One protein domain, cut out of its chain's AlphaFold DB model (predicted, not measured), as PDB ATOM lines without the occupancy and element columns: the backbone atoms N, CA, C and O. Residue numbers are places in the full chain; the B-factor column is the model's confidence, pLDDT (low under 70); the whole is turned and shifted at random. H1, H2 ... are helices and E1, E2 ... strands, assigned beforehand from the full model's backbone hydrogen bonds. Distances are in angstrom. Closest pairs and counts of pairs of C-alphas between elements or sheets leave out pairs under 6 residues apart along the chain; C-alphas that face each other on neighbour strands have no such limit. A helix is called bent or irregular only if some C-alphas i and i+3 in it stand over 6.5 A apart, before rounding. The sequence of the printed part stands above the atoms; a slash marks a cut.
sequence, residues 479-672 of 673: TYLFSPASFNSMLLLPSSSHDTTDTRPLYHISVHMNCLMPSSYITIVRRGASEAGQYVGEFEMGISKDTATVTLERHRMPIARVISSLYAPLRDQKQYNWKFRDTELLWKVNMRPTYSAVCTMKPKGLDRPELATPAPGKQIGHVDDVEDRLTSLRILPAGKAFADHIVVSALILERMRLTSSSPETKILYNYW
ATOM      1  N   THR A 479     275.611 289.872 175.391       95.69
ATOM      2  CA  THR A 479     276.592 289.000 176.041       95.69
ATOM      3  C   THR A 479     277.434 289.836 176.983       95.69
ATOM      4  O   THR A 479     277.988 290.855 176.578       95.69
ATOM      5  N   TYR A 480     277.536 289.393 178.229       96.69
ATOM      6  CA  TYR A 480     278.342 290.031 179.256       96.69
ATOM      7  C   TYR A 480     279.487 289.119 179.695       96.69
ATOM      8  O   TYR A 480     279.347 287.898 179.658       96.69
ATOM      9  N   LEU A 481     280.597 289.697 180.139       96.62
ATOM     10  CA  LEU A 481     281.800 289.017 180.607       96.62
ATOM     11  C   LEU A 481     282.035 289.333 182.085       96.62
ATOM     12  O   LEU A 481     281.976 290.494 182.492       96.62
ATOM     13  N   PHE A 482     282.322 288.305 182.885       97.06
ATOM     14  CA  PHE A 482     282.772 288.474 184.266       97.06
ATOM     15  C   PHE A 482     284.277 288.758 184.270       97.06
ATOM     16  O   PHE A 482     285.083 287.842 184.112       97.06
ATOM     17  N   SER A 483     284.650 290.023 184.445       96.06
ATOM     18  CA  SER A 483     286.041 290.482 184.438       96.06
ATOM     19  C   SER A 483     286.532 290.777 185.861       96.06
ATOM     20  O   SER A 483     285.861 291.524 186.578       96.06
ATOM     21  N   PRO A 484     287.673 290.227 186.313       95.94
ATOM     22  CA  PRO A 484     288.251 290.575 187.610       95.94
ATOM     23  C   PRO A 484     288.552 292.078 187.698       95.94
ATOM     24  O   PRO A 484     289.199 292.631 186.815       95.94
ATOM     25  N   ALA A 485     288.110 292.734 188.773       95.44
ATOM     26  CA  ALA A 485     288.404 294.149 189.028       95.44
ATOM     27  C   ALA A 485     289.336 294.354 190.223       95.44
ATOM     28  O   ALA A 485     290.110 295.307 190.252       95.44
ATOM     29  N   SER A 486     289.292 293.451 191.201       94.75
ATOM     30  CA  SER A 486     290.221 293.423 192.328       94.75
ATOM     31  C   SER A 486     290.440 291.983 192.808       94.75
ATOM     32  O   SER A 486     289.991 291.027 192.175       94.75
ATOM     33  N   PHE A 487     291.120 291.810 193.944       90.88
ATOM     34  CA  PHE A 487     291.344 290.495 194.551       90.88
ATOM     35  C   PHE A 487     290.049 289.812 195.025       90.88
ATOM     36  O   PHE A 487     290.021 288.594 195.185       90.88
ATOM     37  N   ASN A 488     288.987 290.578 195.274       93.62
ATOM     38  CA  ASN A 488     287.713 290.073 195.781       93.62
ATOM     39  C   ASN A 488     286.498 290.686 195.081       93.62
ATOM     40  O   ASN A 488     285.375 290.533 195.561       93.62
ATOM     41  N   SER A 489     286.701 291.369 193.958       96.75
ATOM     42  CA  SER A 489     285.610 291.904 193.158       96.75
ATOM     43  C   SER A 489     285.804 291.666 191.670       96.75
ATOM     44  O   SER A 489     286.918 291.521 191.161       96.75
ATOM     45  N   MET A 490     284.683 291.615 190.967       97.62
ATOM     46  CA  MET A 490     284.610 291.499 189.520       97.62
ATOM     47  C   MET A 490     283.495 292.384 188.978       97.62
ATOM     48  O   MET A 490     282.542 292.725 189.682       97.62
ATOM     49  N   LEU A 491     283.623 292.744 187.711       97.81
ATOM     50  CA  LEU A 491     282.654 293.526 186.969       97.81
ATOM     51  C   LEU A 491     281.960 292.641 185.943       97.81
ATOM     52  O   LEU A 491     282.600 291.809 185.301       97.81
ATOM     53  N   LEU A 492     280.661 292.855 185.761       97.69
ATOM     54  CA  LEU A 492     279.930 292.304 184.629       97.69
ATOM     55  C   LEU A 492     279.927 293.340 183.500       97.69
ATOM     56  O   LEU A 492     279.177 294.316 183.555       97.69
ATOM     57  N   LEU A 493     280.799 293.151 182.512       96.62
ATOM     58  CA  LEU A 493     281.023 294.082 181.403       96.62
ATOM     59  C   LEU A 493     280.289 293.613 180.143       96.62
ATOM     60  O   LEU A 493     280.255 292.410 179.902       96.62
ATOM     61  N   PRO A 494     279.725 294.501 179.314       95.50
ATOM     62  CA  PRO A 494     279.315 294.144 177.956       95.50
ATOM     63  C   PRO A 494     280.510 293.577 177.170       95.50
ATOM     64  O   PRO A 494     281.620 294.097 177.275       95.50
ATOM     65  N   SER A 495     280.311 292.492 176.419       93.81
ATOM     66  CA  SER A 495     281.358 291.950 175.543       93.81
ATOM     67  C   SER A 495     281.627 292.919 174.391       93.81
ATOM     68  O   SER A 495     280.689 293.393 173.753       93.81
ATOM     69  N   SER A 496     282.907 293.150 174.099       89.06
ATOM     70  CA  SER A 496     283.379 293.996 172.995       89.06
ATOM     71  C   SER A 496     282.978 293.468 171.609       89.06
ATOM     72  O   SER A 496     282.906 294.227 170.646       89.06
ATOM     73  N   SER A 497     282.699 292.163 171.512       83.56
ATOM     74  CA  SER A 497     282.365 291.468 170.262       83.56
ATOM     75  C   SER A 497     281.015 291.867 169.665       83.56
ATOM     76  O   SER A 497     280.798 291.712 168.463       83.56
ATOM     77  N   HIS A 498     280.098 292.364 170.493       77.62
ATOM     78  CA  HIS A 498     278.835 292.912 170.030       77.62
ATOM     79  C   HIS A 498     278.990 294.425 169.913       77.62
ATOM     80  O   HIS A 498     279.536 295.048 170.814       77.62
ATOM     81  N   ASP A 499     278.477 295.000 168.824       72.12
ATOM     82  CA  ASP A 499     278.506 296.430 168.459       72.12
ATOM     83  C   ASP A 499     277.683 297.323 169.423       72.12
ATOM     84  O   ASP A 499     276.905 298.196 169.038       72.12
ATOM     85  N   THR A 500     277.752 297.034 170.721       75.50
ATOM     86  CA  THR A 500     277.173 297.831 171.784       75.50
ATOM     87  C   THR A 500     278.128 298.972 172.075       75.50
ATOM     88  O   THR A 500     279.215 298.774 172.611       75.50
ATOM     89  N   THR A 501     277.684 300.184 171.768       86.00
ATOM     90  CA  THR A 501     278.382 301.428 172.111       86.00
ATOM     91  C   THR A 501     278.531 301.635 173.622       86.00
ATOM     92  O   THR A 501     279.348 302.446 174.055       86.00
ATOM     93  N   ASP A 502     277.757 300.911 174.434       87.81
ATOM     94  CA  ASP A 502     277.841 300.967 175.888       87.81
ATOM     95  C   ASP A 502     278.881 299.974 176.416       87.81
ATOM     96  O   ASP A 502     278.658 298.766 176.426       87.81
ATOM     97  N   THR A 503     280.012 300.498 176.881       92.88
ATOM     98  CA  THR A 503     281.082 299.734 177.541       92.88
ATOM     99  C   THR A 503     280.980 299.785 179.066       92.88
ATOM    100  O   THR A 503     281.855 299.276 179.771       92.88
ATOM    101  N   ARG A 504     279.936 300.420 179.617       95.12
ATOM    102  CA  ARG A 504     279.837 300.634 181.062       95.12
ATOM    103  C   ARG A 504     279.562 299.313 181.787       95.12
ATOM    104  O   ARG A 504     278.717 298.531 181.346       95.12
ATOM    105  N   PRO A 505     280.216 299.069 182.938       96.81
ATOM    106  CA  PRO A 505     279.932 297.899 183.757       96.81
ATOM    107  C   PRO A 505     278.473 297.874 184.211       96.81
ATOM    108  O   PRO A 505     277.972 298.851 184.774       96.81
ATOM    109  N   LEU A 506     277.805 296.742 184.001       96.88
ATOM    110  CA  LEU A 506     276.413 296.559 184.396       96.88
ATOM    111  C   LEU A 506     276.299 296.272 185.897       96.88
ATOM    112  O   LEU A 506     275.427 296.826 186.568       96.88
ATOM    113  N   TYR A 507     277.206 295.447 186.429       98.38
ATOM    114  CA  TYR A 507     277.250 295.115 187.849       98.38
ATOM    115  C   TYR A 507     278.671 295.113 188.403       98.38
ATOM    116  O   TYR A 507     279.605 294.658 187.743       98.38
ATOM    117  N   HIS A 508     278.784 295.532 189.659       98.25
ATOM    118  CA  HIS A 508     279.926 295.336 190.531       98.25
ATOM    119  C   HIS A 508     279.586 294.218 191.515       98.25
ATOM    120  O   HIS A 508     278.618 294.309 192.276       98.25
ATOM    121  N   ILE A 509     280.379 293.154 191.492       98.38
ATOM    122  CA  ILE A 509     280.184 291.958 192.306       98.38
ATOM    123  C   ILE A 509     281.368 291.866 193.256       98.38
ATOM    124  O   ILE A 509     282.496 291.680 192.807       98.38
ATOM    125  N   SER A 510     281.125 291.984 194.558       97.44
ATOM    126  CA  SER A 510     282.150 291.823 195.590       97.44
ATOM    127  C   SER A 510     281.910 290.559 196.405       97.44
ATOM    128  O   SER A 510     280.776 290.137 196.637       97.44
ATOM    129  N   VAL A 511     282.991 289.932 196.850       95.81
ATOM    130  CA  VAL A 511     282.976 288.762 197.722       95.81
ATOM    131  C   VAL A 511     283.686 289.127 199.018       95.81
ATOM    132  O   VAL A 511     284.801 289.645 199.024       95.81
ATOM    133  N   HIS A 512     283.021 288.863 200.134       92.19
ATOM    134  CA  HIS A 512     283.496 289.151 201.479       92.19
ATOM    135  C   HIS A 512     283.555 287.851 202.268       92.19
ATOM    136  O   HIS A 512     282.671 287.001 202.143       92.19
ATOM    137  N   MET A 513     284.574 287.690 203.103       89.81
ATOM    138  CA  MET A 513     284.656 286.553 204.008       89.81
ATOM    139  C   MET A 513     283.916 286.888 205.301       89.81
ATOM    140  O   MET A 513     284.116 287.949 205.893       89.81
ATOM    141  N   ASN A 514     283.063 285.982 205.774       85.44
ATOM    142  CA  ASN A 514     282.492 286.134 207.103       85.44
ATOM    143  C   ASN A 514     283.599 285.852 208.130       85.44
ATOM    144  O   ASN A 514     284.028 284.717 208.296       85.44
ATOM    145  N   CYS A 515     284.067 286.885 208.829       81.56
ATOM    146  CA  CYS A 515     285.185 286.758 209.767       81.56
ATOM    147  C   CYS A 515     284.876 285.841 210.966       81.56
ATOM    148  O   CYS A 515     285.794 285.270 211.545       81.56
ATOM    149  N   LEU A 516     283.597 285.668 211.327       79.50
ATOM    150  CA  LEU A 516     283.189 284.722 212.373       79.50
ATOM    151  C   LEU A 516     283.110 283.292 211.839       79.50
ATOM    152  O   LEU A 516     283.389 282.342 212.559       79.50
ATOM    153  N   MET A 517     282.777 283.146 210.557       80.62
ATOM    154  CA  MET A 517     282.675 281.857 209.886       80.62
ATOM    155  C   MET A 517     283.434 281.899 208.557       80.62
ATOM    156  O   MET A 517     282.801 282.026 207.517       80.62
ATOM    157  N   PRO A 518     284.770 281.755 208.543       80.56
ATOM    158  CA  PRO A 518     285.577 281.954 207.326       80.56
ATOM    159  C   PRO A 518     285.319 280.938 206.210       80.56
ATOM    160  O   PRO A 518     285.679 281.137 205.056       80.56
ATOM    161  N   SER A 519     284.629 279.845 206.540       81.88
ATOM    162  CA  SER A 519     284.082 278.910 205.554       81.88
ATOM    163  C   SER A 519     282.829 279.428 204.832       81.88
ATOM    164  O   SER A 519     282.355 278.785 203.895       81.88
ATOM    165  N   SER A 520     282.292 280.567 205.273       88.19
ATOM    166  CA  SER A 520     281.149 281.290 204.734       88.19
ATOM    167  C   SER A 520     281.620 282.573 204.057       88.19
ATOM    168  O   SER A 520     282.393 283.350 204.616       88.19
ATOM    169  N   TYR A 521     281.126 282.804 202.844       92.62
ATOM    170  CA  TYR A 521     281.409 284.029 202.098       92.62
ATOM    171  C   TYR A 521     280.101 284.690 201.701       92.62
ATOM    172  O   TYR A 521     279.157 284.008 201.292       92.62
ATOM    173  N   ILE A 522     280.093 286.010 201.782       95.38
ATOM    174  CA  ILE A 522     278.988 286.886 201.431       95.38
ATOM    175  C   ILE A 522     279.326 287.504 200.076       95.38
ATOM    176  O   ILE A 522     280.313 288.223 199.946       95.38
ATOM    177  N   THR A 523     278.535 287.203 199.056       97.38
ATOM    178  CA  THR A 523     278.659 287.814 197.732       97.38
ATOM    179  C   THR A 523     277.618 288.915 197.614       97.38
ATOM    180  O   THR A 523     276.433 288.632 197.768       97.38
ATOM    181  N   ILE A 524     278.043 290.147 197.347       98.00
ATOM    182  CA  ILE A 524     277.177 291.322 197.204       98.00
ATOM    183  C   ILE A 524     277.191 291.756 195.739       98.00
ATOM    184  O   ILE A 524     278.249 291.872 195.123       98.00
ATOM    185  N   VAL A 525     276.009 292.005 195.182       98.25
ATOM    186  CA  VAL A 525     275.811 292.457 193.804       98.25
ATOM    187  C   VAL A 525     275.232 293.868 193.825       98.25
ATOM    188  O   VAL A 525     274.217 294.139 194.476       98.25
ATOM    189  N   ARG A 526     275.879 294.782 193.101       98.25
ATOM    190  CA  ARG A 526     275.463 296.180 192.941       98.25
ATOM    191  C   ARG A 526     275.442 296.554 191.468       98.25
ATOM    192  O   ARG A 526     276.244 296.031 190.705       98.25
ATOM    193  N   ARG A 527     274.545 297.448 191.052       97.81
ATOM    194  CA  ARG A 527     274.528 297.972 189.674       97.81
ATOM    195  C   ARG A 527     275.651 298.987 189.470       97.81
ATOM    196  O   ARG A 527     275.881 299.819 190.345       97.81
ATOM    197  N   GLY A 528     276.283 298.972 188.301       97.31
ATOM    198  CA  GLY A 528     277.349 299.903 187.918       97.31
ATOM    199  C   GLY A 528     278.764 299.368 188.156       97.31
ATOM    200  O   GLY A 528     278.975 298.173 188.326       97.31
ATOM    201  N   ALA A 529     279.745 300.273 188.147       96.75
ATOM    202  CA  ALA A 529     281.174 299.946 188.172       96.75
ATOM    203  C   ALA A 529     281.812 299.903 189.570       96.75
ATOM    204  O   ALA A 529     282.991 299.582 189.688       96.75
ATOM    205  N   SER A 530     281.083 300.285 190.620       97.12
ATOM    206  CA  SER A 530     281.665 300.505 191.945       97.12
ATOM    207  C   SER A 530     280.788 299.988 193.080       97.12
ATOM    208  O   SER A 530     279.590 299.736 192.929       97.12
ATOM    209  N   GLU A 531     281.390 299.894 194.263       95.31
ATOM    210  CA  GLU A 531     280.721 299.521 195.514       95.31
ATOM    211  C   GLU A 531     279.682 300.546 195.984       95.31
ATOM    212  O   GLU A 531     278.789 300.211 196.758       95.31
ATOM    213  N   ALA A 532     279.756 301.783 195.483       96.44
ATOM    214  CA  ALA A 532     278.752 302.817 195.728       96.44
ATOM    215  C   ALA A 532     277.479 302.628 194.877       96.44
ATOM    216  O   ALA A 532     276.505 303.361 195.045       96.44
ATOM    217  N   GLY A 533     277.475 301.652 193.962       96.44
ATOM    218  CA  GLY A 533     276.347 301.337 193.096       96.44
ATOM    219  C   GLY A 533     275.075 300.919 193.840       96.44
ATOM    220  O   GLY A 533     275.107 300.499 195.004       96.44
ATOM    221  N   GLN A 534     273.936 300.988 193.144       97.12
ATOM    222  CA  GLN A 534     272.636 300.586 193.690       97.12
ATOM    223  C   GLN A 534     272.680 299.119 194.134       97.12
ATOM    224  O   GLN A 534     273.025 298.241 193.344       97.12
ATOM    225  N   TYR A 535     272.313 298.852 195.390       97.56
ATOM    226  CA  TYR A 535     272.228 297.493 195.922       97.56
ATOM    227  C   TYR A 535     271.175 296.674 195.166       97.56
ATOM    228  O   TYR A 535     270.027 297.103 195.059       97.56
ATOM    229  N   VAL A 536     271.572 295.501 194.672       97.62
ATOM    230  CA  VAL A 536     270.684 294.550 193.985       97.62
ATOM    231  C   VAL A 536     270.303 293.433 194.944       97.62
ATOM    232  O   VAL A 536     269.128 293.202 195.232       97.62
ATOM    233  N   GLY A 537     271.319 292.771 195.486       97.94
ATOM    234  CA  GLY A 537     271.158 291.680 196.425       97.94
ATOM    235  C   GLY A 537     272.488 291.184 196.951       97.94
ATOM    236  O   GLY A 537     273.557 291.586 196.497       97.94
ATOM    237  N   GLU A 538     272.409 290.269 197.898       97.88
ATOM    238  CA  GLU A 538     273.552 289.549 198.422       97.88
ATOM    239  C   GLU A 538     273.166 288.104 198.700       97.88
ATOM    240  O   GLU A 538     271.997 287.778 198.907       97.88
ATOM    241  N   PHE A 539     274.143 287.218 198.747       97.75
ATOM    242  CA  PHE A 539     273.922 285.888 199.280       97.75
ATOM    243  C   PHE A 539     275.114 285.441 200.101       97.75
ATOM    244  O   PHE A 539     276.271 285.649 199.742       97.75
ATOM    245  N   GLU A 540     274.813 284.797 201.216       95.62
ATOM    246  CA  GLU A 540     275.794 284.166 202.070       95.62
ATOM    247  C   GLU A 540     275.683 282.658 201.905       95.62
ATOM    248  O   GLU A 540     274.616 282.068 202.081       95.62
ATOM    249  N   MET A 541     276.799 282.027 201.565       93.00
ATOM    250  CA  MET A 541     276.898 280.577 201.487       93.00
ATOM    251  C   MET A 541     278.156 280.137 202.213       93.00
ATOM    252  O   MET A 541     279.200 280.771 202.079       93.00
ATOM    253  N   GLY A 542     278.069 279.029 202.938       87.62
ATOM    254  CA  GLY A 542     279.234 278.353 203.492       87.62
ATOM    255  C   GLY A 542     279.371 276.934 202.968       87.62
ATOM    256  O   GLY A 542     278.822 276.580 201.924       87.62
ATOM    257  N   ILE A 543     280.085 276.101 203.725       79.31
ATOM    258  CA  ILE A 543     280.153 274.652 203.476       79.31
ATOM    259  C   ILE A 543     278.774 274.004 203.694       79.31
ATOM    260  O   ILE A 543     278.416 273.042 203.015       79.31
ATOM    261  N   SER A 544     277.986 274.536 204.634       75.50
ATOM    262  CA  SER A 544     276.621 274.073 204.884       75.50
ATOM    263  C   SER A 544     275.620 274.787 203.981       75.50
ATOM    264  O   SER A 544     275.606 276.016 203.891       75.50
ATOM    265  N   LYS A 545     274.738 274.006 203.352       72.81
ATOM    266  CA  LYS A 545     273.594 274.529 202.592       72.81
ATOM    267  C   LYS A 545     272.474 275.034 203.500       72.81
ATOM    268  O   LYS A 545     271.706 275.893 203.080       72.81
ATOM    269  N   ASP A 546     272.386 274.521 204.725       76.31
ATOM    270  CA  ASP A 546     271.266 274.802 205.630       76.31
ATOM    271  C   ASP A 546     271.322 276.225 206.206       76.31
ATOM    272  O   ASP A 546     270.297 276.773 206.597       76.31
ATOM    273  N   THR A 547     272.512 276.828 206.216       83.25
ATOM    274  CA  THR A 547     272.770 278.205 206.676       83.25
ATOM    275  C   THR A 547     272.940 279.190 205.518       83.25
ATOM    276  O   THR A 547     273.383 280.324 205.679       83.25
ATOM    277  N   ALA A 548     272.677 278.739 204.292       93.00
ATOM    278  CA  ALA A 548     272.829 279.577 203.121       93.00
ATOM    279  C   ALA A 548     271.612 280.506 203.003       93.00
ATOM    280  O   ALA A 548     270.467 280.046 203.020       93.00
ATOM    281  N   THR A 549     271.836 281.812 202.863       96.31
ATOM    282  CA  THR A 549     270.763 282.813 202.744       96.31
ATOM    283  C   THR A 549     270.989 283.713 201.540       96.31
ATOM    284  O   THR A 549     272.121 283.937 201.130       96.31
ATOM    285  N   VAL A 550     269.904 284.215 200.963       97.62
ATOM    286  CA  VAL A 550     269.922 285.195 199.877       97.62
ATOM    287  C   VAL A 550     269.008 286.354 200.242       97.62
ATOM    288  O   VAL A 550     267.880 286.141 200.695       97.62
ATOM    289  N   THR A 551     269.506 287.569 200.058       98.12
ATOM    290  CA  THR A 551     268.763 288.813 200.199       98.12
ATOM    291  C   THR A 551     268.641 289.466 198.828       98.12
ATOM    292  O   THR A 551     269.646 289.737 198.182       98.12
ATOM    293  N   LEU A 552     267.424 289.739 198.369       97.62
ATOM    294  CA  LEU A 552     267.168 290.482 197.131       97.62
ATOM    295  C   LEU A 552     266.029 291.465 197.402       97.62
ATOM    296  O   LEU A 552     265.065 291.106 198.080       97.62
ATOM    297  N   GLU A 553     266.154 292.711 196.944       93.00
ATOM    298  CA  GLU A 553     265.128 293.755 197.135       93.00
ATOM    299  C   GLU A 553     264.680 293.960 198.600       93.00
ATOM    300  O   GLU A 553     263.535 294.324 198.852       93.00
ATOM    301  N   ARG A 554     265.576 293.750 199.581       92.56
ATOM    302  CA  ARG A 554     265.318 293.781 201.047       92.56
ATOM    303  C   ARG A 554     264.635 292.537 201.633       92.56
ATOM    304  O   ARG A 554     264.360 292.503 202.830       92.56
ATOM    305  N   HIS A 555     264.400 291.497 200.841       96.75
ATOM    306  CA  HIS A 555     263.803 290.252 201.321       96.75
ATOM    307  C   HIS A 555     264.887 289.220 201.528       96.75
ATOM    308  O   HIS A 555     265.602 288.894 200.595       96.75
ATOM    309  N   ARG A 556     265.004 288.694 202.746       96.50
ATOM    310  CA  ARG A 556     265.971 287.644 203.072       96.50
ATOM    311  C   ARG A 556     265.268 286.297 203.140       96.50
ATOM    312  O   ARG A 556     264.302 286.135 203.882       96.50
ATOM    313  N   MET A 557     265.760 285.323 202.383       96.62
ATOM    314  CA  MET A 557     265.215 283.968 202.337       96.62
ATOM    315  C   MET A 557     266.339 282.926 202.436       96.62
ATOM    316  O   MET A 557     267.429 283.143 201.905       96.62
ATOM    317  N   PRO A 558     266.107 281.770 203.082       96.06
ATOM    318  CA  PRO A 558     267.035 280.645 203.012       96.06
ATOM    319  C   PRO A 558     267.186 280.155 201.566       96.06
ATOM    320  O   PRO A 558     266.182 279.943 200.881       96.06
ATOM    321  N   ILE A 559     268.414 279.899 201.110       95.69
ATOM    322  CA  ILE A 559     268.684 279.397 199.753       95.69
ATOM    323  C   ILE A 559     267.972 278.064 199.514       95.69
ATOM    324  O   ILE A 559     267.450 277.859 198.427       95.69
ATOM    325  N   ALA A 560     267.837 277.203 200.525       93.38
ATOM    326  CA  ALA A 560     267.069 275.958 200.415       93.38
ATOM    327  C   ALA A 560     265.574 276.168 200.082       93.38
ATOM    328  O   ALA A 560     264.942 275.269 199.529       93.38
ATOM    329  N   ARG A 561     264.999 277.337 200.413       94.75
ATOM    330  CA  ARG A 561     263.623 277.712 200.033       94.75
ATOM    331  C   ARG A 561     263.563 278.354 198.647       94.75
ATOM    332  O   ARG A 561     262.565 278.190 197.954       94.75
ATOM    333  N   VAL A 562     264.612 279.081 198.262       96.44
ATOM    334  CA  VAL A 562     264.674 279.810 196.988       96.44
ATOM    335  C   VAL A 562     265.081 278.901 195.837       96.44
ATOM    336  O   VAL A 562     264.524 279.006 194.753       96.44
ATOM    337  N   ILE A 563     266.030 277.994 196.055       95.75
ATOM    338  CA  ILE A 563     266.538 277.080 195.041       95.75
ATOM    339  C   ILE A 563     266.174 275.645 195.416       95.75
ATOM    340  O   ILE A 563     266.601 275.095 196.430       95.75
ATOM    341  N   SER A 564     265.365 275.020 194.571       94.44
ATOM    342  CA  SER A 564     264.980 273.615 194.710       94.44
ATOM    343  C   SER A 564     265.592 272.819 193.569       94.44
ATOM    344  O   SER A 564     265.455 273.181 192.400       94.44
ATOM    345  N   SER A 565     266.302 271.740 193.899       92.06
ATOM    346  CA  SER A 565     266.799 270.816 192.883       92.06
ATOM    347  C   SER A 565     265.662 269.890 192.469       92.06
ATOM    348  O   SER A 565     265.068 269.209 193.301       92.06
ATOM    349  N   LEU A 566     265.360 269.881 191.177       88.50
ATOM    350  CA  LEU A 566     264.447 268.937 190.560       88.50
ATOM    351  C   LEU A 566     265.276 267.798 189.968       88.50
ATOM    352  O   LEU A 566     266.269 268.030 189.269       88.50
ATOM    353  N   TYR A 567     264.869 266.563 190.256       80.88
ATOM    354  CA  TYR A 567     265.465 265.388 189.636       80.88
ATOM    355  C   TYR A 567     265.188 265.423 188.134       80.88
ATOM    356  O   TYR A 567     264.034 265.387 187.710       80.88
ATOM    357  N   ALA A 568     266.250 265.490 187.330       77.50
ATOM    358  CA  ALA A 568     266.141 265.197 185.913       77.50
ATOM    359  C   ALA A 568     266.263 263.674 185.712       77.50
ATOM    360  O   ALA A 568     267.005 263.016 186.447       77.50
ATOM    361  N   PRO A 569     265.569 263.099 184.717       79.50
ATOM    362  CA  PRO A 569     265.671 261.672 184.411       79.50
ATOM    363  C   PRO A 569     267.074 261.264 183.928       79.50
ATOM    364  O   PRO A 569     267.465 260.107 184.063       79.50
ATOM    365  N   LEU A 570     267.851 262.210 183.388       82.00
ATOM    366  CA  LEU A 570     269.214 261.985 182.916       82.00
ATOM    367  C   LEU A 570     270.226 262.329 184.015       82.00
ATOM    368  O   LEU A 570     270.195 263.429 184.561       82.00
ATOM    369  N   ARG A 571     271.163 261.411 184.298       80.50
ATOM    370  CA  ARG A 571     272.176 261.565 185.366       80.50
ATOM    371  C   ARG A 571     273.055 262.811 185.217       80.50
ATOM    372  O   ARG A 571     273.510 263.352 186.221       80.50
ATOM    373  N   ASP A 572     273.276 263.256 183.984       85.69
ATOM    374  CA  ASP A 572     274.157 264.385 183.670       85.69
ATOM    375  C   ASP A 572     273.420 265.728 183.578       85.69
ATOM    376  O   ASP A 572     274.052 266.767 183.375       85.69
ATOM    377  N   GLN A 573     272.097 265.725 183.759       89.81
ATOM    378  CA  GLN A 573     271.282 266.928 183.780       89.81
ATOM    379  C   GLN A 573     270.775 267.188 185.201       89.81
ATOM    380  O   GLN A 573     270.313 266.294 185.904       89.81
ATOM    381  N   LYS A 574     270.842 268.441 185.637       92.00
ATOM    382  CA  LYS A 574     270.219 268.915 186.870       92.00
ATOM    383  C   LYS A 574     269.305 270.068 186.531       92.00
ATOM    384  O   LYS A 574     269.652 270.933 185.734       92.00
ATOM    385  N   GLN A 575     268.130 270.081 187.138       94.44
ATOM    386  CA  GLN A 575     267.232 271.216 187.037       94.44
ATOM    387  C   GLN A 575     267.178 271.910 188.392       94.44
ATOM    388  O   GLN A 575     267.059 271.253 189.427       94.44
ATOM    389  N   TYR A 576     267.287 273.231 188.391       95.75
ATOM    390  CA  TYR A 576     267.139 274.046 189.587       95.75
ATOM    391  C   TYR A 576     265.998 275.026 189.370       95.75
ATOM    392  O   TYR A 576     266.013 275.825 188.437       95.75
ATOM    393  N   ASN A 577     264.988 274.939 190.225       96.38
ATOM    394  CA  ASN A 577     263.887 275.882 190.249       96.38
ATOM    395  C   ASN A 577     264.229 276.990 191.248       96.38
ATOM    396  O   ASN A 577     264.306 276.736 192.452       96.38
ATOM    397  N   TRP A 578     264.458 278.187 190.720       97.44
ATOM    398  CA  TRP A 578     264.620 279.423 191.466       97.44
ATOM    399  C   TRP A 578     263.247 280.053 191.673       97.44
ATOM    400  O   TRP A 578     262.582 280.420 190.711       97.44
ATOM    401  N   LYS A 579     262.827 280.199 192.923       97.19
ATOM    402  CA  LYS A 579     261.591 280.862 193.315       97.19
ATOM    403  C   LYS A 579     261.908 281.913 194.360       97.19
ATOM    404  O   LYS A 579     262.140 281.596 195.525       97.19
ATOM    405  N   PHE A 580     261.899 283.166 193.935       97.00
ATOM    406  CA  PHE A 580     262.094 284.298 194.821       97.00
ATOM    407  C   PHE A 580     260.923 285.254 194.641       97.00
ATOM    408  O   PHE A 580     260.835 285.934 193.620       97.00
ATOM    409  N   ARG A 581     260.026 285.286 195.634       95.19
ATOM    410  CA  ARG A 581     258.756 286.026 195.566       95.19
ATOM    411  C   ARG A 581     257.935 285.591 194.344       95.19
ATOM    412  O   ARG A 581     257.692 284.394 194.186       95.19
ATOM    413  N   ASP A 582     257.550 286.547 193.504       95.12
ATOM    414  CA  ASP A 582     256.748 286.350 192.298       95.12
ATOM    415  C   ASP A 582     257.590 285.933 191.081       95.12
ATOM    416  O   ASP A 582     257.043 285.551 190.046       95.12
ATOM    417  N   THR A 583     258.922 285.945 191.209       96.06
ATOM    418  CA  THR A 583     259.843 285.551 190.141       96.06
ATOM    419  C   THR A 583     260.188 284.066 190.248       96.06
ATOM    420  O   THR A 583     260.865 283.629 191.186       96.06
ATOM    421  N   GLU A 584     259.773 283.288 189.243       96.50
ATOM    422  CA  GLU A 584     260.129 281.874 189.095       96.50
ATOM    423  C   GLU A 584     260.986 281.637 187.837       96.50
ATOM    424  O   GLU A 584     260.519 281.777 186.704       96.50
ATOM    425  N   LEU A 585     262.244 281.231 188.032       97.00
ATOM    426  CA  LEU A 585     263.178 280.865 186.964       97.00
ATOM    427  C   LEU A 585     263.489 279.368 187.037       97.00
ATOM    428  O   LEU A 585     263.629 278.789 188.113       97.00
ATOM    429  N   LEU A 586     263.646 278.730 185.884       96.56
ATOM    430  CA  LEU A 586     264.073 277.342 185.770       96.56
ATOM    431  C   LEU A 586     265.427 277.281 185.071       96.56
ATOM    432  O   LEU A 586     265.544 277.594 183.885       96.56
ATOM    433  N   TRP A 587     266.419 276.795 185.804       97.00
ATOM    434  CA  TRP A 587     267.762 276.538 185.316       97.00
ATOM    435  C   TRP A 587     267.910 275.074 184.919       97.00
ATOM    436  O   TRP A 587     267.824 274.184 185.764       97.00
ATOM    437  N   LYS A 588     268.151 274.816 183.635       95.19
ATOM    438  CA  LYS A 588     268.528 273.496 183.120       95.19
ATOM    439  C   LYS A 588     270.041 273.455 182.985       95.19
ATOM    440  O   LYS A 588     270.589 274.121 182.117       95.19
ATOM    441  N   VAL A 589     270.697 272.693 183.849       94.06
ATOM    442  CA  VAL A 589     272.152 272.576 183.920       94.06
ATOM    443  C   VAL A 589     272.561 271.211 183.388       94.06
ATOM    444  O   VAL A 589     272.218 270.189 183.977       94.06
ATOM    445  N   ASN A 590     273.308 271.182 182.295       92.06
ATOM    446  CA  ASN A 590     273.962 269.979 181.799       92.06
ATOM    447  C   ASN A 590     275.419 270.008 182.262       92.06
ATOM    448  O   ASN A 590     276.132 270.982 182.032       92.06
ATOM    449  N   MET A 591     275.858 268.950 182.937       86.19
ATOM    450  CA  MET A 591     277.201 268.879 183.521       86.19
ATOM    451  C   MET A 591     278.228 268.242 182.575       86.19
ATOM    452  O   MET A 591     279.426 268.417 182.784       86.19
ATOM    453  N   ARG A 592     277.785 267.475 181.570       84.56
ATOM    454  CA  ARG A 592     278.646 266.725 180.642       84.56
ATOM    455  C   ARG A 592     278.087 266.743 179.213       84.56
ATOM    456  O   ARG A 592     276.867 266.737 179.064       84.56
ATOM    457  N   PRO A 593     278.952 266.708 178.177       82.81
ATOM    458  CA  PRO A 593     280.423 266.740 178.238       82.81
ATOM    459  C   PRO A 593     280.987 268.128 178.574       82.81
ATOM    460  O   PRO A 593     282.083 268.232 179.112       82.81
ATOM    461  N   THR A 594     280.217 269.180 178.314       84.62
ATOM    462  CA  THR A 594     280.547 270.567 178.635       84.62
ATOM    463  C   THR A 594     279.497 271.127 179.584       84.62
ATOM    464  O   THR A 594     278.302 270.850 179.445       84.62
ATOM    465  N   TYR A 595     279.942 271.901 180.576       87.31
ATOM    466  CA  TYR A 595     279.022 272.599 181.464       87.31
ATOM    467  C   TYR A 595     278.242 273.635 180.653       87.31
ATOM    468  O   TYR A 595     278.828 274.547 180.073       87.31
ATOM    469  N   SER A 596     276.925 273.477 180.604       92.00
ATOM    470  CA  SER A 596     276.010 274.455 180.022       92.00
ATOM    471  C   SER A 596     274.828 274.624 180.954       92.00
ATOM    472  O   SER A 596     274.295 273.646 181.479       92.00
ATOM    473  N   ALA A 597     274.416 275.863 181.178       95.06
ATOM    474  CA  ALA A 597     273.196 276.141 181.909       95.06
ATOM    475  C   ALA A 597     272.319 277.079 181.090       95.06
ATOM    476  O   ALA A 597     272.809 278.020 180.481       95.06
ATOM    477  N   VAL A 598     271.024 276.789 181.068       96.38
ATOM    478  CA  VAL A 598     270.025 277.576 180.346       96.38
ATOM    479  C   VAL A 598     268.954 278.000 181.338       96.38
ATOM    480  O   VAL A 598     268.328 277.155 181.987       96.38
ATOM    481  N   CYS A 599     268.758 279.306 181.468       96.62
ATOM    482  CA  CYS A 599     267.715 279.919 182.272       96.62
ATOM    483  C   CYS A 599     266.472 280.134 181.416       96.62
ATOM    484  O   CYS A 599     266.514 280.802 180.385       96.62
ATOM    485  N   THR A 600     265.344 279.612 181.877       95.62
ATOM    486  CA  THR A 600     264.027 279.799 181.257       95.62
ATOM    487  C   THR A 600     263.066 280.361 182.288       95.62
ATOM    488  O   THR A 600     263.212 280.087 183.481       95.62
ATOM    489  N   MET A 601     262.065 281.125 181.859       93.75
ATOM    490  CA  MET A 601     260.975 281.488 182.763       93.75
ATOM    491  C   MET A 601     260.166 280.230 183.082       93.75
ATOM    492  O   MET A 601     259.831 279.452 182.178       93.75
ATOM    493  N   LYS A 602     259.849 279.997 184.359       84.38
ATOM    494  CA  LYS A 602     258.942 278.903 184.695       84.38
ATOM    495  C   LYS A 602     257.530 279.328 184.275       84.38
ATOM    496  O   LYS A 602     257.063 280.387 184.685       84.38
ATOM    497  N   PRO A 603     256.866 278.566 183.401       73.50
ATOM    498  CA  PRO A 603     255.673 279.061 182.739       73.50
ATOM    499  C   PRO A 603     254.463 279.164 183.668       73.50
ATOM    500  O   PRO A 603     254.282 278.339 184.563       73.50
ATOM    501  N   LYS A 604     253.552 280.071 183.291       66.06
ATOM    502  CA  LYS A 604     252.098 279.869 183.417       66.06
ATOM    503  C   LYS A 604     251.442 279.350 182.105       66.06
ATOM    504  O   LYS A 604     250.233 279.169 182.091       66.06
ATOM    505  N   GLY A 605     252.205 279.080 181.024       75.12
ATOM    506  CA  GLY A 605     251.719 278.603 179.704       75.12
ATOM    507  C   GLY A 605     252.652 277.649 178.910       75.12
ATOM    508  O   GLY A 605     253.592 277.076 179.457       75.12
ATOM    509  N   LEU A 606     252.366 277.429 177.617       75.56
ATOM    510  CA  LEU A 606     253.079 276.465 176.749       75.56
ATOM    511  C   LEU A 606     254.473 276.934 176.303       75.56
ATOM    512  O   LEU A 606     255.365 276.098 176.151       75.56
ATOM    513  N   ASP A 607     254.672 278.241 176.136       84.06
ATOM    514  CA  ASP A 607     255.938 278.790 175.654       84.06
ATOM    515  C   ASP A 607     256.838 279.229 176.819       84.06
ATOM    516  O   ASP A 607     256.399 279.906 177.756       84.06
ATOM    517  N   ARG A 608     258.099 278.790 176.796       84.94
ATOM    518  CA  ARG A 608     259.095 279.081 177.838       84.94
ATOM    519  C   ARG A 608     260.237 279.850 177.197       84.94
ATOM    520  O   ARG A 608     261.206 279.210 176.779       84.94
ATOM    521  N   PRO A 609     260.152 281.188 177.127       92.81
ATOM    522  CA  PRO A 609     261.234 281.960 176.552       92.81
ATOM    523  C   PRO A 609     262.516 281.688 177.340       92.81
ATOM    524  O   PRO A 609     262.538 281.693 178.580       92.81
ATOM    525  N   GLU A 610     263.584 281.410 176.601       95.50
ATOM    526  CA  GLU A 610     264.929 281.419 177.146       95.50
ATOM    527  C   GLU A 610     265.250 282.853 177.578       95.50
ATOM    528  O   GLU A 610     265.006 283.816 176.851       95.50
ATOM    529  N   LEU A 611     265.752 282.998 178.800       96.69
ATOM    530  CA  LEU A 611     266.043 284.295 179.401       96.69
ATOM    531  C   LEU A 611     267.538 284.578 179.399       96.69
ATOM    532  O   LEU A 611     267.952 285.706 179.134       96.69
ATOM    533  N   ALA A 612     268.349 283.565 179.702       97.69
ATOM    534  CA  ALA A 612     269.794 283.704 179.732       97.69
ATOM    535  C   ALA A 612     270.514 282.362 179.629       97.69
ATOM    536  O   ALA A 612     269.987 281.333 180.046       97.69
ATOM    537  N   THR A 613     271.754 282.412 179.160       96.88
ATOM    538  CA  THR A 613     272.644 281.258 179.046       96.88
ATOM    539  C   THR A 613     274.047 281.667 179.508       96.88
ATOM    540  O   THR A 613     274.741 282.389 178.787       96.88
ATOM    541  N   PRO A 614     274.472 281.284 180.727       94.38
ATOM    542  CA  PRO A 614     275.864 281.370 181.140       94.38
ATOM    543  C   PRO A 614     276.705 280.344 180.381       94.38
ATOM    544  O   PRO A 614     276.345 279.167 180.279       94.38
ATOM    545  N   ALA A 615     277.855 280.791 179.896       91.12
ATOM    546  CA  ALA A 615     278.866 279.938 179.304       91.12
ATOM    547  C   ALA A 615     280.155 280.046 180.136       91.12
ATOM    548  O   ALA A 615     280.668 281.152 180.336       91.12
ATOM    549  N   PRO A 616     280.674 278.921 180.660       89.31
ATOM    550  CA  PRO A 616     281.931 278.926 181.393       89.31
ATOM    551  C   PRO A 616     283.068 279.349 180.461       89.31
ATOM    552  O   PRO A 616     283.064 279.006 179.276       89.31
ATOM    553  N   GLY A 617     284.060 280.045 181.013       86.44
ATOM    554  CA  GLY A 617     285.280 280.356 180.274       86.44
ATOM    555  C   GLY A 617     285.980 279.082 179.797       86.44
ATOM    556  O   GLY A 617     286.031 278.070 180.509       86.44
ATOM    557  N   LYS A 618     286.523 279.111 178.581       86.75
ATOM    558  CA  LYS A 618     287.320 278.016 178.032       86.75
ATOM    559  C   LYS A 618     288.639 277.954 178.801       86.75
ATOM    560  O   LYS A 618     289.459 278.862 178.732       86.75
ATOM    561  N   GLN A 619     288.872 276.860 179.525       77.12
ATOM    562  CA  GLN A 619     290.149 276.648 180.228       77.12
ATOM    563  C   GLN A 619     291.321 276.437 179.260       77.12
ATOM    564  O   GLN A 619     292.468 276.719 179.595       77.12
ATOM    565  N   ILE A 620     291.026 275.919 178.067       76.81
ATOM    566  CA  ILE A 620     292.007 275.583 177.039       76.81
ATOM    567  C   ILE A 620     291.794 276.567 175.891       76.81
ATOM    568  O   ILE A 620     290.936 276.366 175.037       76.81
ATOM    569  N   GLY A 621     292.552 277.654 175.918       75.81
ATOM    570  CA  GLY A 621     292.581 278.679 174.881       75.81
ATOM    571  C   GLY A 621     293.985 279.256 174.766       75.81
ATOM    572  O   GLY A 621     294.770 279.177 175.724       75.81
ATOM    573  N   HIS A 622     294.309 279.818 173.601       84.00
ATOM    574  CA  HIS A 622     295.568 280.533 173.393       84.00
ATOM    575  C   HIS A 622     295.740 281.607 174.481       84.00
ATOM    576  O   HIS A 622     294.754 282.150 174.976       84.00
ATOM    577  N   VAL A 623     296.975 281.879 174.911       81.81
ATOM    578  CA  VAL A 623     297.243 282.851 175.993       81.81
ATOM    579  C   VAL A 623     296.742 284.252 175.637       81.81
ATOM    580  O   VAL A 623     296.337 284.989 176.530       81.81
ATOM    581  N   ASP A 624     296.691 284.557 174.343       84.88
ATOM    582  CA  ASP A 624     296.312 285.875 173.836       84.88
ATOM    583  C   ASP A 624     294.798 286.127 173.837       84.88
ATOM    584  O   ASP A 624     294.381 287.281 173.783       84.88
ATOM    585  N   ASP A 625     293.965 285.084 173.941       84.38
ATOM    586  CA  ASP A 625     292.509 285.245 173.987       84.38
ATOM    587  C   ASP A 625     292.016 285.246 175.439       84.38
ATOM    588  O   ASP A 625     291.548 284.247 175.997       84.38
ATOM    589  N   VAL A 626     292.223 286.391 176.093       84.38
ATOM    590  CA  VAL A 626     291.831 286.610 177.489       84.38
ATOM    591  C   VAL A 626     290.309 286.543 177.643       84.38
ATOM    592  O   VAL A 626     289.841 286.006 178.646       84.38
ATOM    593  N   GLU A 627     289.538 287.029 176.662       83.75
ATOM    594  CA  GLU A 627     288.070 287.026 176.716       83.75
ATOM    595  C   GLU A 627     287.503 285.602 176.689       83.75
ATOM    596  O   GLU A 627     286.615 285.291 177.485       83.75
ATOM    597  N   ASP A 628     288.069 284.706 175.871       84.31
ATOM    598  CA  ASP A 628     287.646 283.300 175.796       84.31
ATOM    599  C   ASP A 628     287.786 282.552 177.134       84.31
ATOM    600  O   ASP A 628     287.090 281.561 177.380       84.31
ATOM    601  N   ARG A 629     288.682 283.014 178.015       87.12
ATOM    602  CA  ARG A 629     288.918 282.428 179.344       87.12
ATOM    603  C   ARG A 629     287.960 282.955 180.406       87.12
ATOM    604  O   ARG A 629     287.844 282.339 181.470       87.12
ATOM    605  N   LEU A 630     287.284 284.073 180.152       90.12
ATOM    606  CA  LEU A 630     286.328 284.650 181.087       90.12
ATOM    607  C   LEU A 630     284.990 283.919 181.000       90.12
ATOM    608  O   LEU A 630     284.549 283.467 179.945       90.12
ATOM    609  N   THR A 631     284.315 283.806 182.140       94.38
ATOM    610  CA  THR A 631     282.929 283.330 182.141       94.38
ATOM    611  C   THR A 631     282.061 284.403 181.501       94.38
ATOM    612  O   THR A 631     282.214 285.587 181.807       94.38
ATOM    613  N   SER A 632     281.145 283.995 180.629       95.50
ATOM    614  CA  SER A 632     280.205 284.899 179.981       95.50
ATOM    615  C   SER A 632     278.768 284.587 180.386       95.50
ATOM    616  O   SER A 632     278.415 283.455 180.719       95.50
ATOM    617  N   LEU A 633     277.924 285.611 180.378       97.19
ATOM    618  CA  LEU A 633     276.491 285.517 180.607       97.19
ATOM    619  C   LEU A 633     275.773 286.186 179.446       97.19
ATOM    620  O   LEU A 633     275.802 287.408 179.309       97.19
ATOM    621  N   ARG A 634     275.097 285.393 178.618       96.75
ATOM    622  CA  ARG A 634     274.243 285.920 177.556       96.75
ATOM    623  C   ARG A 634     272.832 286.114 178.088       96.75
ATOM    624  O   ARG A 634     272.201 285.134 178.466       96.75
ATOM    625  N   ILE A 635     272.332 287.346 178.098       96.88
ATOM    626  CA  ILE A 635     270.957 287.688 178.482       96.88
ATOM    627  C   ILE A 635     270.164 287.996 177.211       96.88
ATOM    628  O   ILE A 635     270.509 288.883 176.427       96.88
ATOM    629  N   LEU A 636     269.094 287.239 176.997       96.44
ATOM    630  CA  LEU A 636     268.174 287.441 175.886       96.44
ATOM    631  C   LEU A 636     267.236 288.621 176.180       96.44
ATOM    632  O   LEU A 636     267.048 288.975 177.344       96.44
ATOM    633  N   PRO A 637     266.601 289.226 175.160       95.12
ATOM    634  CA  PRO A 637     265.712 290.375 175.351       95.12
ATOM    635  C   PRO A 637     264.629 290.140 176.412       95.12
ATOM    636  O   PRO A 637     264.440 290.980 177.289       95.12
ATOM    637  N   ALA A 638     264.006 288.957 176.415       95.19
ATOM    638  CA  ALA A 638     263.008 288.564 177.414       95.19
ATOM    639  C   ALA A 638     263.573 288.473 178.846       95.19
ATOM    640  O   ALA A 638     262.840 288.637 179.818       95.19
ATOM    641  N   GLY A 639     264.878 288.227 178.991       96.06
ATOM    642  CA  GLY A 639     265.569 288.153 180.276       96.06
ATOM    643  C   GLY A 639     265.955 289.507 180.867       96.06
ATOM    644  O   GLY A 639     266.256 289.563 182.056       96.06
ATOM    645  N   LYS A 640     265.928 290.606 180.096       95.06
ATOM    646  CA  LYS A 640     266.413 291.922 180.560       95.06
ATOM    647  C   LYS A 640     265.643 292.450 181.772       95.06
ATOM    648  O   LYS A 640     266.258 292.974 182.694       95.06
ATOM    649  N   ALA A 641     264.327 292.234 181.819       95.31
ATOM    650  CA  ALA A 641     263.495 292.598 182.971       95.31
ATOM    651  C   ALA A 641     263.832 291.799 184.247       95.31
ATOM    652  O   ALA A 641     263.518 292.232 185.350       95.31
ATOM    653  N   PHE A 642     264.502 290.652 184.104       96.81
ATOM    654  CA  PHE A 642     264.874 289.751 185.194       96.81
ATOM    655  C   PHE A 642     266.388 289.712 185.433       96.81
ATOM    656  O   PHE A 642     266.866 288.805 186.117       96.81
ATOM    657  N   ALA A 643     267.152 290.663 184.880       97.25
ATOM    658  CA  ALA A 643     268.614 290.644 184.903       97.25
ATOM    659  C   ALA A 643     269.180 290.482 186.325       97.25
ATOM    660  O   ALA A 643     270.044 289.636 186.545       97.25
ATOM    661  N   ASP A 644     268.614 291.189 187.306       97.94
ATOM    662  CA  ASP A 644     269.023 291.103 188.711       97.94
ATOM    663  C   ASP A 644     268.868 289.678 189.278       97.94
ATOM    664  O   ASP A 644     269.804 289.115 189.851       97.94
ATOM    665  N   HIS A 645     267.706 289.049 189.061       97.94
ATOM    666  CA  HIS A 645     267.460 287.669 189.484       97.94
ATOM    667  C   HIS A 645     268.344 286.669 188.733       97.94
ATOM    668  O   HIS A 645     268.835 285.712 189.336       97.94
ATOM    669  N   ILE A 646     268.550 286.869 187.430       98.00
ATOM    670  CA  ILE A 646     269.388 286.006 186.591       98.00
ATOM    671  C   ILE A 646     270.831 286.039 187.091       98.00
ATOM    672  O   ILE A 646     271.406 284.979 187.320       98.00
ATOM    673  N   VAL A 647     271.402 287.225 187.315       98.00
ATOM    674  CA  VAL A 647     272.788 287.379 187.779       98.00
ATOM    675  C   VAL A 647     272.972 286.741 189.153       98.00
ATOM    676  O   VAL A 647     273.868 285.916 189.329       98.00
ATOM    677  N   VAL A 648     272.100 287.048 190.119       98.19
ATOM    678  CA  VAL A 648     272.210 286.493 191.478       98.19
ATOM    679  C   VAL A 648     272.040 284.969 191.479       98.19
ATOM    680  O   VAL A 648     272.837 284.259 192.093       98.19
ATOM    681  N   SER A 649     271.045 284.440 190.760       97.94
ATOM    682  CA  SER A 649     270.815 282.991 190.701       97.94
ATOM    683  C   SER A 649     271.915 282.240 189.943       97.94
ATOM    684  O   SER A 649     272.310 281.158 190.381       97.94
ATOM    685  N   ALA A 650     272.477 282.823 188.879       97.00
ATOM    686  CA  ALA A 650     273.624 282.268 188.164       97.00
ATOM    687  C   ALA A 650     274.869 282.188 189.061       97.00
ATOM    688  O   ALA A 650     275.516 281.142 189.110       97.00
ATOM    689  N   LEU A 651     275.174 283.247 189.822       96.88
ATOM    690  CA  LEU A 651     276.300 283.265 190.763       96.88
ATOM    691  C   LEU A 651     276.138 282.221 191.881       96.88
ATOM    692  O   LEU A 651     277.100 281.535 192.230       96.88
ATOM    693  N   ILE A 652     274.922 282.051 192.411       95.81
ATOM    694  CA  ILE A 652     274.621 281.002 193.400       95.81
ATOM    695  C   ILE A 652     274.837 279.612 192.794       95.81
ATOM    696  O   ILE A 652     275.466 278.766 193.430       95.81
ATOM    697  N   LEU A 653     274.354 279.361 191.574       94.06
ATOM    698  CA  LEU A 653     274.537 278.074 190.896       94.06
ATOM    699  C   LEU A 653     276.003 277.766 190.613       94.06
ATOM    700  O   LEU A 653     276.444 276.642 190.850       94.06
ATOM    701  N   GLU A 654     276.760 278.760 190.160       93.12
ATOM    702  CA  GLU A 654     278.187 278.616 189.906       93.12
ATOM    703  C   GLU A 654     278.939 278.298 191.198       93.12
ATOM    704  O   GLU A 654     279.754 277.374 191.256       93.12
ATOM    705  N   ARG A 655     278.570 278.964 192.293       91.75
ATOM    706  CA  ARG A 655     279.103 278.633 193.606       91.75
ATOM    707  C   ARG A 655     278.719 277.225 194.042       91.75
ATOM    708  O   ARG A 655     279.595 276.484 194.462       91.75
ATOM    709  N   MET A 656     277.457 276.814 193.898       90.31
ATOM    710  CA  MET A 656     277.019 275.445 194.207       90.31
ATOM    711  C   MET A 656     277.769 274.393 193.388       90.31
ATOM    712  O   MET A 656     278.025 273.307 193.903       90.31
ATOM    713  N   ARG A 657     278.102 274.691 192.127       87.50
ATOM    714  CA  ARG A 657     278.886 273.823 191.242       87.50
ATOM    715  C   ARG A 657     280.311 273.646 191.757       87.50
ATOM    716  O   ARG A 657     280.815 272.527 191.756       87.50
ATOM    717  N   LEU A 658     280.935 274.735 192.202       85.12
ATOM    718  CA  LEU A 658     282.314 274.752 192.689       85.12
ATOM    719  C   LEU A 658     282.452 274.259 194.137       85.12
ATOM    720  O   LEU A 658     283.481 273.697 194.492       85.12
ATOM    721  N   THR A 659     281.425 274.432 194.972       78.38
ATOM    722  CA  THR A 659     281.450 274.052 196.394       78.38
ATOM    723  C   THR A 659     280.707 272.761 196.700       78.38
ATOM    724  O   THR A 659     280.611 272.398 197.874       78.38
ATOM    725  N   SER A 660     280.144 272.060 195.703       60.78
ATOM    726  CA  SER A 660     279.326 270.879 195.977       60.78
ATOM    727  C   SER A 660     280.134 269.850 196.761       60.78
ATOM    728  O   SER A 660     280.988 269.160 196.222       60.78
ATOM    729  N   SER A 661     279.812 269.724 198.043       54.50
ATOM    730  CA  SER A 661     280.359 268.747 198.974       54.50
ATOM    731  C   SER A 661     279.652 267.400 198.818       54.50
ATOM    732  O   SER A 661     279.327 266.753 199.821       54.50
ATOM    733  N   SER A 662     279.304 267.009 197.581       51.44
ATOM    734  CA  SER A 662     278.702 265.695 197.380       51.44
ATOM    735  C   SER A 662     279.692 264.658 197.930       51.44
ATOM    736  O   SER A 662     280.909 264.853 197.841       51.44
ATOM    737  N   PRO A 663     279.219 263.574 198.558       55.75
ATOM    738  CA  PRO A 663     280.111 262.513 199.013       55.75
ATOM    739  C   PRO A 663     280.970 261.953 197.863       55.75
ATOM    740  O   PRO A 663     282.072 261.481 198.114       55.75
ATOM    741  N   GLU A 664     280.535 262.087 196.606       46.69
ATOM    742  CA  GLU A 664     281.327 261.741 195.418       46.69
ATOM    743  C   GLU A 664     282.407 262.799 195.124       46.69
ATOM    744  O   GLU A 664     283.509 262.466 194.701       46.69
ATOM    745  N   THR A 665     282.144 264.076 195.408       45.75
ATOM    746  CA  THR A 665     283.144 265.155 195.315       45.75
ATOM    747  C   THR A 665     284.164 265.097 196.453       45.75
ATOM    748  O   THR A 665     285.319 265.450 196.239       45.75
ATOM    749  N   LYS A 666     283.796 264.566 197.632       44.19
ATOM    750  CA  LYS A 666     284.768 264.205 198.684       44.19
ATOM    751  C   LYS A 666     285.774 263.160 198.203       44.19
ATOM    752  O   LYS A 666     286.931 263.231 198.591       44.19
ATOM    753  N   ILE A 667     285.357 262.221 197.354       43.56
ATOM    754  CA  ILE A 667     286.279 261.245 196.760       43.56
ATOM    755  C   ILE A 667     287.236 261.963 195.800       43.56
ATOM    756  O   ILE A 667     288.437 261.754 195.891       43.56
ATOM    757  N   LEU A 668     286.744 262.872 194.954       34.31
ATOM    758  CA  LEU A 668     287.588 263.611 194.003       34.31
ATOM    759  C   LEU A 668     288.579 264.584 194.666       34.31
ATOM    760  O   LEU A 668     289.711 264.672 194.204       34.31
ATOM    761  N   TYR A 669     288.205 265.262 195.757       35.81
ATOM    762  CA  TYR A 669     289.140 266.114 196.510       35.81
ATOM    763  C   TYR A 669     290.225 265.309 197.246       35.81
ATOM    764  O   TYR A 669     291.337 265.801 197.386       35.81
ATOM    765  N   ASN A 670     289.938 264.066 197.651       35.19
ATOM    766  CA  ASN A 670     290.915 263.188 198.306       35.19
ATOM    767  C   ASN A 670     291.924 262.539 197.340       35.19
ATOM    768  O   ASN A 670     292.883 261.944 197.808       35.19
ATOM    769  N   TYR A 671     291.715 262.609 196.020       30.30
ATOM    770  CA  TYR A 671     292.661 262.071 195.025       30.30
ATOM    771  C   TYR A 671     293.687 263.102 194.528       30.30
ATOM    772  O   TYR A 671     294.586 262.745 193.772       30.30
ATOM    773  N   TRP A 672     293.550 264.369 194.932       27.44
ATOM    774  CA  TRP A 672     294.483 265.454 194.595       27.44
ATOM    775  C   TRP A 672     295.448 265.817 195.741       27.44
ATOM    776  O   TRP A 672     296.240 266.746 195.600       27.44
TER     777      TRP A 672
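This is residues 479 to 672 of the 673 residues of an uncharacterized protein of Dentipellis fragilis (UniProt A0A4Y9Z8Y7). What shape do these atoms make? One long sheet of thirteen antiparallel strands curls like part of a barrel round the kinked helix H3, staying open between its edge strands E7 and E8. The tail sticks out, with residues 662 to 668 standing free, of which 663 to 668 belong to H4. What is it built of? The printed part has 194 residues with four named helices and thirteen named strands, a mixed class, in the chain order E1 to E7, H1, E8 to E12, H2, E13, H3, H4; the sheet's order is E7 E6 E5 E4 E3 E2 E1 E13 E12 E11 E10 E9 E8. The whole is compact, with a radius of gyration of the C-alphas of 16.8 A and spans of 46 by 44 by 40 A.

Where are the strands? E1 is residues 479 to 484, from C-alpha 479 at (276.592, 289.000, 176.041), E2 489 to 494, E3 507 to 513, E4 521 to 527, E5 535 to 541, E6 549 to 552 and E7 555 to 558. E8 is residues 563 to 567, E9 573 to 580 with 22.5 A, E10 583 to 590 with 22.6 A, E11 596 to 601, E12 610 to 615 and E13 632 to 635. Where are the helices? H1 is residues 559 to 562, H2 626 to 629, H3 637 to 659 with 30.9 A, and H4 663 to 670, ending at (290.915, 263.188, 198.306). H3 is irregular, with C-alphas 641 and 644 8.1 A apart, and has a kink of 81 degrees near residue 644.

How does the strongly twisted sheet run? E1 to E7 form a meander, each strand the antiparallel neighbour of the one before, and E8 to E12 form another. In the hairpin E3 and E4, N 510 and O 524 are within hydrogen-bond range at 2.9 A. Which strand stands between the meanders? E13 is the antiparallel neighbour of E1, with N 480 and O 633 at 2.8 A, and of E12, with N 613 and O 634 at 2.8 A. How do the helices stand? H3 is on one face of the sheet, two layers, and the sheet curls round it; its closest C-alphas to E12 are Gly 639 and Leu 611, 4.0 A, and to E5 Asp 644 and Val 536, 6.5 A. H1 is on the sheet at a height of 5.0 A, over none of its strands, H2 only grazes it with residues 626 to 629, and H4 is not on it. Are the helix backbones regular in their O i to N i+4 pairs? Every pair is within hydrogen-bond range in H4 and 15 of 19 in H3, while H1 and H2 are too short for such a pair.

How large is it? The two C-alphas farthest apart, those of Thr 501 and Asn 670, are 48.0 A apart. Is anything cut or long? The printed part has no cut, and its one long link is E2 to E3, 12 residues. Where is confidence low? Residue 604 and residues 660 to 672 are under 70, and the mean pLDDT of the printed part is 88.2.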